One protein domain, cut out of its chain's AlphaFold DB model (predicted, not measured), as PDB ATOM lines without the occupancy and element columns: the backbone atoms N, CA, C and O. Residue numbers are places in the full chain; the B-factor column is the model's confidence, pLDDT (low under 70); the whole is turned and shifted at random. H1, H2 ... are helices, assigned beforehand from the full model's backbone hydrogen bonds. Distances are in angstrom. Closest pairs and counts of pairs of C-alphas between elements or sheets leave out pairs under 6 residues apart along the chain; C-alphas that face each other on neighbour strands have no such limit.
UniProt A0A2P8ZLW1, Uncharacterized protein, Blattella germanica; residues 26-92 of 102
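AT A GLANCE: This is residues 26 to 92 of the 102 residues of an uncharacterized protein of Blattella germanica (UniProt A0A2P8ZLW1). Two helices, H1 and H3, meet crosswise; a wide loop, residues 33 to 61, leads from H1 to tiny H2 near the start of H3, and H4 turns off beyond H3's end. The 67 printed residues have four named helices, H1 to H4 in chain order, and no named strand; the class is all helix, with 33 residues, under half, in named elements. The whole is only just compact, close to loose, with a radius of gyration of the C-alphas of 12.7 A and spans of 33 by 32 by 19 A.

HOW THE PARTS SIT: H1, residues 26 to 32, touches H3, residues 68 to 78, about perpendicular at 86 degrees; their closest C-alphas, of Tyr 26 and Ser 72, are 4.6 A apart. H2, residues 62 to 65, is close to H3 but not clearly touching; their closest C-alphas, of Thr 64 and Val 70, are 7.0 A apart. H4, residues 81 to 91, is close to H1 but not clearly touching, 7.7 A between their closest C-alphas, of Ile 28 and Leu 91. Every O i to N i+4 pair is within hydrogen-bond range in H1 and H3, 5 of 7 in H4; H2 is too short for one.

IN THESE COORDINATES: H1 begins at C-alpha 26 (-26.773, 33.967, 202.137). H3 is 15.1 A long and H4 15.0 A, ending at C-alpha 91 (-15.913, 33.766, 208.467).

THE WHOLE: The printed part has no cut. The link H1 to H2 is long; the others are tight. Residues 82 to 92 are under pLDDT 70.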
ATOM      1  N   TYR A  26     -25.711  33.851 201.139       89.44
ATOM      2  CA  TYR A  26     -26.773  33.967 202.137       89.44
ATOM      3  C   TYR A  26     -26.254  33.861 203.574       89.44
ATOM      4  O   TYR A  26     -26.724  34.612 204.426       89.44
ATOM      5  N   LEU A  27     -25.285  32.982 203.848       85.44
ATOM      6  CA  LEU A  27     -24.669  32.885 205.174       85.44
ATOM      7  C   LEU A  27     -23.903  34.149 205.548       85.44
ATOM      8  O   LEU A  27     -24.099  34.664 206.642       85.44
ATOM      9  N   ILE A  28     -23.085  34.685 204.638       84.75
ATOM     10  CA  ILE A  28     -22.358  35.942 204.873       84.75
ATOM     11  C   ILE A  28     -23.347  37.057 205.206       84.75
ATOM     12  O   ILE A  28     -23.226  37.699 206.244       84.75
ATOM     13  N   TYR A  29     -24.370  37.236 204.364       88.69
ATOM     14  CA  TYR A  29     -25.388  38.262 204.573       88.69
ATOM     15  C   TYR A  29     -26.101  38.109 205.924       88.69
ATOM     16  O   TYR A  29     -26.343  39.102 206.611       88.69
ATOM     17  N   MET A  30     -26.425  36.868 206.302       87.75
ATOM     18  CA  MET A  30     -27.063  36.550 207.575       87.75
ATOM     19  C   MET A  30     -26.184  36.931 208.767       87.75
ATOM     20  O   MET A  30     -26.674  37.592 209.676       87.75
ATOM     21  N   PHE A  31     -24.896  36.584 208.738       84.31
ATOM     22  CA  PHE A  31     -23.974  36.919 209.823       84.31
ATOM     23  C   PHE A  31     -23.682  38.414 209.915       84.31
ATOM     24  O   PHE A  31     -23.587  38.941 211.019       84.31
ATOM     25  N   SER A  32     -23.606  39.120 208.783       85.44
ATOM     26  CA  SER A  32     -23.416  40.574 208.776       85.44
ATOM     27  C   SER A  32     -24.576  41.345 209.412       85.44
ATOM     28  O   SER A  32     -24.347  42.438 209.914       85.44
ATOM     29  N   HIS A  33     -25.791  40.788 209.415       86.06
ATOM     30  CA  HIS A  33     -26.993  41.427 209.971       86.06
ATOM     31  C   HIS A  33     -27.585  40.623 211.134       86.06
ATOM     32  O   HIS A  33     -28.785  40.708 211.385       86.06
ATOM     33  N   TYR A  34     -26.785  39.791 211.808       84.81
ATOM     34  CA  TYR A  34     -27.285  38.887 212.846       84.81
ATOM     35  C   TYR A  34     -27.931  39.652 214.007       84.81
ATOM     36  O   TYR A  34     -29.015  39.293 214.454       84.81
ATOM     37  N   ASP A  35     -27.289  40.735 214.453       83.38
ATOM     38  CA  ASP A  35     -27.735  41.537 215.600       83.38
ATOM     39  C   ASP A  35     -29.064  42.273 215.366       83.38
ATOM     40  O   ASP A  35     -29.726  42.651 216.327       83.38
ATOM     41  N   GLU A  36     -29.471  42.455 214.109       87.00
ATOM     42  CA  GLU A  36     -30.738  43.097 213.735       87.00
ATOM     43  C   GLU A  36     -31.913  42.108 213.674       87.00
ATOM     44  O   GLU A  36     -33.031  42.489 213.322       87.00
ATOM     45  N   ARG A  37     -31.675  40.814 213.925       84.06
ATOM     46  CA  ARG A  37     -32.692  39.766 213.796       84.06
ATOM     47  C   ARG A  37     -33.203  39.331 215.156       84.06
ATOM     48  O   ARG A  37     -32.431  38.972 216.038       84.06
ATOM     49  N   ASP A  38     -34.522  39.242 215.251       86.88
ATOM     50  CA  ASP A  38     -35.178  38.642 216.401       86.88
ATOM     51  C   ASP A  38     -35.053  37.115 216.361       86.88
ATOM     52  O   ASP A  38     -35.219  36.472 215.317       86.88
ATOM     53  N   SER A  39     -34.799  36.532 217.524       85.94
ATOM     54  CA  SER A  39     -34.879  35.098 217.792       85.94
ATOM     55  C   SER A  39     -36.110  34.792 218.639       85.94
ATOM     56  O   SER A  39     -36.667  35.659 219.314       85.94
ATOM     57  N   PHE A  40     -36.517  33.524 218.675       84.25
ATOM     58  CA  PHE A  40     -37.547  33.079 219.617       84.25
ATOM     59  C   PHE A  40     -37.045  32.971 221.072       84.25
ATOM     60  O   PHE A  40     -37.833  32.618 221.950       84.25
ATOM     61  N   SER A  41     -35.780  33.335 221.340       77.38
ATOM     62  CA  SER A  41     -35.019  33.026 222.564       77.38
ATOM     63  C   SER A  41     -35.445  33.766 223.837       77.38
ATOM     64  O   SER A  41     -34.704  33.819 224.811       77.38
ATOM     65  N   GLY A  42     -36.643  34.338 223.848       77.69
ATOM     66  CA  GLY A  42     -37.249  34.998 225.002       77.69
ATOM     67  C   GLY A  42     -38.775  34.949 224.989       77.69
ATOM     68  O   GLY A  42     -39.409  35.604 225.809       77.69
ATOM     69  N   LEU A  43     -39.379  34.192 224.062       83.75
ATOM     70  CA  LEU A  43     -40.835  34.063 223.974       83.75
ATOM     71  C   LEU A  43     -41.389  33.126 225.055       83.75
ATOM     72  O   LEU A  43     -42.517  33.289 225.518       83.75
ATOM     73  N   HIS A  44     -40.592  32.134 225.451       82.12
ATOM     74  CA  HIS A  44     -40.964  31.123 226.429       82.12
ATOM     75  C   HIS A  44     -39.881  30.994 227.497       82.12
ATOM     76  O   HIS A  44     -38.692  31.048 227.204       82.12
ATOM     77  N   THR A  45     -40.303  30.780 228.742       83.12
ATOM     78  CA  THR A  45     -39.399  30.567 229.885       83.12
ATOM     79  C   THR A  45     -38.737  29.181 229.867       83.12
ATOM     80  O   THR A  45     -37.782  28.944 230.598       83.12
ATOM     81  N   HIS A  46     -39.240  28.255 229.047       83.81
ATOM     82  CA  HIS A  46     -38.703  26.905 228.874       83.81
ATOM     83  C   HIS A  46     -38.132  26.723 227.462       83.81
ATOM     84  O   HIS A  46     -38.562  27.394 226.522       83.81
ATOM     85  N   ASP A  47     -37.181  25.797 227.303       79.50
ATOM     86  CA  ASP A  47     -36.543  25.564 226.005       79.50
ATOM     87  C   ASP A  47     -37.525  24.880 225.045       79.50
ATOM     88  O   ASP A  47     -37.959  23.745 225.253       79.50
ATOM     89  N   THR A  48     -37.909  25.594 223.990       83.81
ATOM     90  CA  THR A  48     -38.735  25.049 222.911       83.81
ATOM     91  C   THR A  48     -37.859  24.602 221.749       83.81
ATOM     92  O   THR A  48     -36.763  25.112 221.529       83.81
ATOM     93  N   ARG A  49     -38.359  23.668 220.932       81.75
ATOM     94  CA  ARG A  49     -37.609  23.134 219.782       81.75
ATOM     95  C   ARG A  49     -37.069  24.224 218.844       81.75
ATOM     96  O   ARG A  49     -36.017  24.042 218.244       81.75
ATOM     97  N   ASN A  50     -37.791  25.337 218.726       83.44
ATOM     98  CA  ASN A  50     -37.494  26.450 217.829       83.44
ATOM     99  C   ASN A  50     -36.972  27.690 218.579       83.44
ATOM    100  O   ASN A  50     -36.828  28.746 217.978       83.44
ATOM    101  N   ASN A  51     -36.669  27.581 219.875       83.69
ATOM    102  CA  ASN A  51     -36.265  28.696 220.737       83.69
ATOM    103  C   ASN A  51     -35.048  29.470 220.203       83.69
ATOM    104  O   ASN A  51     -34.941  30.682 220.347       83.69
ATOM    105  N   ARG A  52     -34.132  28.758 219.546       82.19
ATOM    106  CA  ARG A  52     -32.890  29.316 218.993       82.19
ATOM    107  C   ARG A  52     -32.995  29.665 217.508       82.19
ATOM    108  O   ARG A  52     -32.003  30.079 216.916       82.19
ATOM    109  N   ASP A  53     -34.169  29.478 216.908       88.50
ATOM    110  CA  ASP A  53     -34.402  29.860 215.522       88.50
ATOM    111  C   ASP A  53     -34.599  31.371 215.431       88.50
ATOM    112  O   ASP A  53     -35.202  32.009 216.302       88.50
ATOM    113  N   LEU A  54     -34.133  31.939 214.324       90.69
ATOM    114  CA  LEU A  54     -34.463  33.306 213.966       90.69
ATOM    115  C   LEU A  54     -35.888  33.396 213.427       90.69
ATOM    116  O   LEU A  54     -36.358  32.524 212.683       90.69
ATOM    117  N   VAL A  55     -36.554  34.500 213.750       92.06
ATOM    118  CA  VAL A  55     -37.905  34.787 213.286       92.06
ATOM    119  C   VAL A  55     -37.878  35.035 211.779       92.06
ATOM    120  O   VAL A  55     -37.222  35.945 211.271       92.06
ATOM    121  N   VAL A  56     -38.623  34.219 211.033       92.31
ATOM    122  CA  VAL A  56     -38.800  34.414 209.591       92.31
ATOM    123  C   VAL A  56     -39.892  35.466 209.361       92.31
ATOM    124  O   VAL A  56     -41.027  35.248 209.795       92.31
ATOM    125  N   PRO A  57     -39.620  36.562 208.624       91.31
ATOM    126  CA  PRO A  57     -40.628  37.578 208.339       91.31
ATOM    127  C   PRO A  57     -41.846  36.987 207.628       91.31
ATOM    128  O   PRO A  57     -41.718  36.255 206.636       91.31
ATOM    129  N   ARG A  58     -43.047  37.329 208.101       93.00
ATOM    130  CA  ARG A  58     -44.299  36.885 207.483       93.00
ATOM    131  C   ARG A  58     -44.482  37.582 206.136       93.00
ATOM    132  O   ARG A  58     -44.361  38.796 206.029       93.00
ATOM    133  N   HIS A  59     -44.778  36.817 205.092       93.75
ATOM    134  CA  HIS A  59     -44.939  37.340 203.737       93.75
ATOM    135  C   HIS A  59     -45.960  36.516 202.951       93.75
ATOM    136  O   HIS A  59     -46.154  35.334 203.221       93.75
ATOM    137  N   ARG A  60     -46.604  37.147 201.961       94.62
ATOM    138  CA  ARG A  60     -47.566  36.487 201.054       94.62
ATOM    139  C   ARG A  60     -47.004  36.240 199.656       94.62
ATOM    140  O   ARG A  60     -47.445  35.335 198.962       94.62
ATOM    141  N   LEU A  61     -46.040  37.057 199.233       96.69
ATOM    142  CA  LEU A  61     -45.508  37.019 197.875       96.69
ATOM    143  C   LEU A  61     -44.366  36.006 197.753       96.69
ATOM    144  O   LEU A  61     -43.411  36.022 198.533       96.69
ATOM    145  N   ALA A  62     -44.410  35.196 196.696       94.56
ATOM    146  CA  ALA A  62     -43.343  34.250 196.373       94.56
ATOM    147  C   ALA A  62     -41.995  34.950 196.122       94.56
ATOM    148  O   ALA A  62     -40.948  34.410 196.476       94.56
ATOM    149  N   LYS A  63     -42.012  36.173 195.568       94.00
ATOM    150  CA  LYS A  63     -40.807  36.995 195.377       94.00
ATOM    151  C   LYS A  63     -40.123  37.295 196.711       94.00
ATOM    152  O   LYS A  63     -38.915  37.121 196.828       94.00
ATOM    153  N   THR A  64     -40.897  37.655 197.734       93.44
ATOM    154  CA  THR A  64     -40.384  37.875 199.090       93.44
ATOM    155  C   THR A  64     -39.873  36.574 199.704       93.44
ATOM    156  O   THR A  64     -38.786  36.573 200.276       93.44
ATOM    157  N   SER A  65     -40.570  35.446 199.503       92.56
ATOM    158  CA  SER A  65     -40.096  34.134 199.980       92.56
ATOM    159  C   SER A  65     -38.739  33.736 199.406       92.56
ATOM    160  O   SER A  65     -38.005  32.998 200.062       92.56
ATOM    161  N   LYS A  66     -38.448  34.148 198.169       92.31
ATOM    162  CA  LYS A  66     -37.203  33.846 197.451       92.31
ATOM    163  C   LYS A  66     -36.153  34.954 197.595       92.31
ATOM    164  O   LYS A  66     -35.092  34.861 196.988       92.31
ATOM    165  N   SER A  67     -36.438  36.005 198.367       93.50
ATOM    166  CA  SER A  67     -35.479  37.077 198.631       93.50
ATOM    167  C   SER A  67     -34.292  36.572 199.449       93.50
ATOM    168  O   SER A  67     -34.423  35.633 200.238       93.50
ATOM    169  N   HIS A  68     -33.146  37.234 199.298       91.00
ATOM    170  CA  HIS A  68     -31.942  36.916 200.061       91.00
ATOM    171  C   HIS A  68     -32.183  37.002 201.576       91.00
ATOM    172  O   HIS A  68     -31.695  36.143 202.293       91.00
ATOM    173  N   ILE A  69     -33.014  37.944 202.044       92.44
ATOM    174  CA  ILE A  69     -33.391  38.096 203.460       92.44
ATOM    175  C   ILE A  69     -34.086  36.841 203.999       92.44
ATOM    176  O   ILE A  69     -33.690  36.277 205.013       92.44
ATOM    177  N   VAL A  70     -35.148  36.387 203.331       94.06
ATOM    178  CA  VAL A  70     -35.922  35.234 203.814       94.06
ATOM    179  C   VAL A  70     -35.132  33.939 203.634       94.06
ATOM    180  O   VAL A  70     -35.182  33.058 204.492       94.06
ATOM    181  N   MET A  71     -34.401  33.809 202.525       93.88
ATOM    182  CA  MET A  71     -33.604  32.619 202.239       93.88
ATOM    183  C   MET A  71     -32.423  32.470 203.194       93.88
ATOM    184  O   MET A  71     -32.128  31.344 203.588       93.88
ATOM    185  N   SER A  72     -31.792  33.568 203.608       92.50
ATOM    186  CA  SER A  72     -30.676  33.540 204.549       92.50
ATOM    187  C   SER A  72     -31.103  33.101 205.951       92.50
ATOM    188  O   SER A  72     -30.472  32.218 206.528       92.50
ATOM    189  N   ILE A  73     -32.241  33.602 206.442       92.75
ATOM    190  CA  ILE A  73     -32.830  33.182 207.723       92.75
ATOM    191  C   ILE A  73     -33.258  31.708 207.664       92.75
ATOM    192  O   ILE A  73     -32.923  30.917 208.544       92.75
ATOM    193  N   LYS A  74     -33.953  31.296 206.593       92.81
ATOM    194  CA  LYS A  74     -34.363  29.891 206.409       92.81
ATOM    195  C   LYS A  74     -33.167  28.946 206.313       92.81
ATOM    196  O   LYS A  74     -33.274  27.806 206.753       92.81
ATOM    197  N   LEU A  75     -32.071  29.384 205.695       90.62
ATOM    198  CA  LEU A  75     -30.844  28.603 205.602       90.62
ATOM    199  C   LEU A  75     -30.206  28.437 206.981       90.62
ATOM    200  O   LEU A  75     -29.886  27.311 207.347       90.62
ATOM    201  N   PHE A  76     -30.093  29.519 207.753       89.00
ATOM    202  CA  PHE A  76     -29.570  29.471 209.116       89.00
ATOM    203  C   PHE A  76     -30.364  28.503 210.002       89.00
ATOM    204  O   PHE A  76     -29.778  27.575 210.548       89.00
ATOM    205  N   ASN A  77     -31.696  28.628 210.039       90.12
ATOM    206  CA  ASN A  77     -32.557  27.762 210.860       90.12
ATOM    207  C   ASN A  77     -32.522  26.280 210.432       90.12
ATOM    208  O   ASN A  77     -32.906  25.398 211.194       90.12
ATOM    209  N   LYS A  78     -32.105  25.975 209.194       89.00
ATOM    210  CA  LYS A  78     -31.994  24.592 208.701       89.00
ATOM    211  C   LYS A  78     -30.642  23.952 208.978       89.00
ATOM    212  O   LYS A  78     -30.539  22.726 208.914       89.00
ATOM    213  N   LEU A  79     -29.598  24.748 209.189       85.25
ATOM    214  CA  LEU A  79     -28.261  24.211 209.373       85.25
ATOM    215  C   LEU A  79     -28.086  23.724 210.816       85.25
ATOM    216  O   LEU A  79     -28.409  24.448 211.755       85.25
ATOM    217  N   PRO A  80     -27.549  22.508 211.017       80.25
ATOM    218  CA  PRO A  80     -27.225  22.044 212.355       80.25
ATOM    219  C   PRO A  80     -26.124  22.924 212.957       80.25
ATOM    220  O   PRO A  80     -25.159  23.292 212.278       80.25
ATOM    221  N   ARG A  81     -26.266  23.240 214.247       73.38
ATOM    222  CA  ARG A  81     -25.385  24.166 214.978       73.38
ATOM    223  C   ARG A  81     -23.917  23.754 214.925       73.38
ATOM    224  O   ARG A  81     -23.055  24.609 214.753       73.38
ATOM    225  N   ASP A  82     -23.649  22.455 214.949       68.31
ATOM    226  CA  ASP A  82     -22.291  21.904 214.891       68.31
ATOM    227  C   ASP A  82     -21.576  22.279 213.584       68.31
ATOM    228  O   ASP A  82     -20.379  22.555 213.568       68.31
ATOM    229  N   LYS A  83     -22.328  22.368 212.478       68.81
ATOM    230  CA  LYS A  83     -21.796  22.788 211.174       68.81
ATOM    231  C   LYS A  83     -21.686  24.302 211.059       68.81
ATOM    232  O   LYS A  83     -20.760  24.794 210.418       68.81
ATOM    233  N   LEU A  84     -22.599  25.044 211.691       67.38
ATOM    234  CA  LEU A  84     -22.487  26.497 211.782       67.38
ATOM    235  C   LEU A  84     -21.195  26.871 212.516       67.38
ATOM    236  O   LEU A  84     -20.453  27.697 212.002       67.38
ATOM    237  N   LEU A  85     -20.869  26.217 213.636       59.19
ATOM    238  CA  LEU A  85     -19.659  26.474 214.436       59.19
ATOM    239  C   LEU A  85     -18.361  26.400 213.620       59.19
ATOM    240  O   LEU A  85     -17.503  27.274 213.756       59.19
ATOM    241  N   GLY A  86     -18.251  25.428 212.711       63.38
ATOM    242  CA  GLY A  86     -17.108  25.317 211.801       63.38
ATOM    243  C   GLY A  86     -17.002  26.476 210.799       63.38
ATOM    244  O   GLY A  86     -15.917  27.003 210.571       63.38
ATOM    245  N   ILE A  87     -18.131  26.925 210.240       63.69
ATOM    246  CA  ILE A  87     -18.182  28.037 209.271       63.69
ATOM    247  C   ILE A  87     -17.956  29.391 209.974       63.69
ATOM    248  O   ILE A  87     -17.242  30.257 209.469       63.69
ATOM    249  N   LEU A  88     -18.514  29.548 211.176       60.38
ATOM    250  CA  LEU A  88     -18.394  30.717 212.054       60.38
ATOM    251  C   LEU A  88     -16.936  30.996 212.454       60.38
ATOM    252  O   LEU A  88     -16.540  32.153 212.590       60.38
ATOM    253  N   GLY A  89     -16.135  29.941 212.639       57.25
ATOM    254  CA  GLY A  89     -14.722  30.047 213.003       57.25
ATOM    255  C   GLY A  89     -13.866  30.744 211.942       57.25
ATOM    256  O   GLY A  89     -12.965  31.499 212.310       57.25
ATOM    257  N   ILE A  90     -14.191  30.524 210.664       57.97
ATOM    258  CA  ILE A  90     -13.446  31.014 209.495       57.97
ATOM    259  C   ILE A  90     -13.951  32.392 209.044       57.97
ATOM    260  O   ILE A  90     -13.162  33.221 208.601       57.97
ATOM    261  N   LEU A  91     -15.262  32.640 209.147       55.47
ATOM    262  CA  LEU A  91     -15.913  33.766 208.467       55.47
ATOM    263  C   LEU A  91     -16.248  34.962 209.374       55.47
ATOM    264  O   LEU A  91     -16.470  36.054 208.858       55.47
ATOM    265  N   MET A  92     -16.331  34.790 210.701       54.56
ATOM    266  CA  MET A  92     -16.851  35.852 211.573       54.56
ATOM    267  C   MET A  92     -15.788  36.682 212.311       54.56
ATOM    268  O   MET A  92     -14.871  36.109 212.911       54.56
TER     269      MET A  92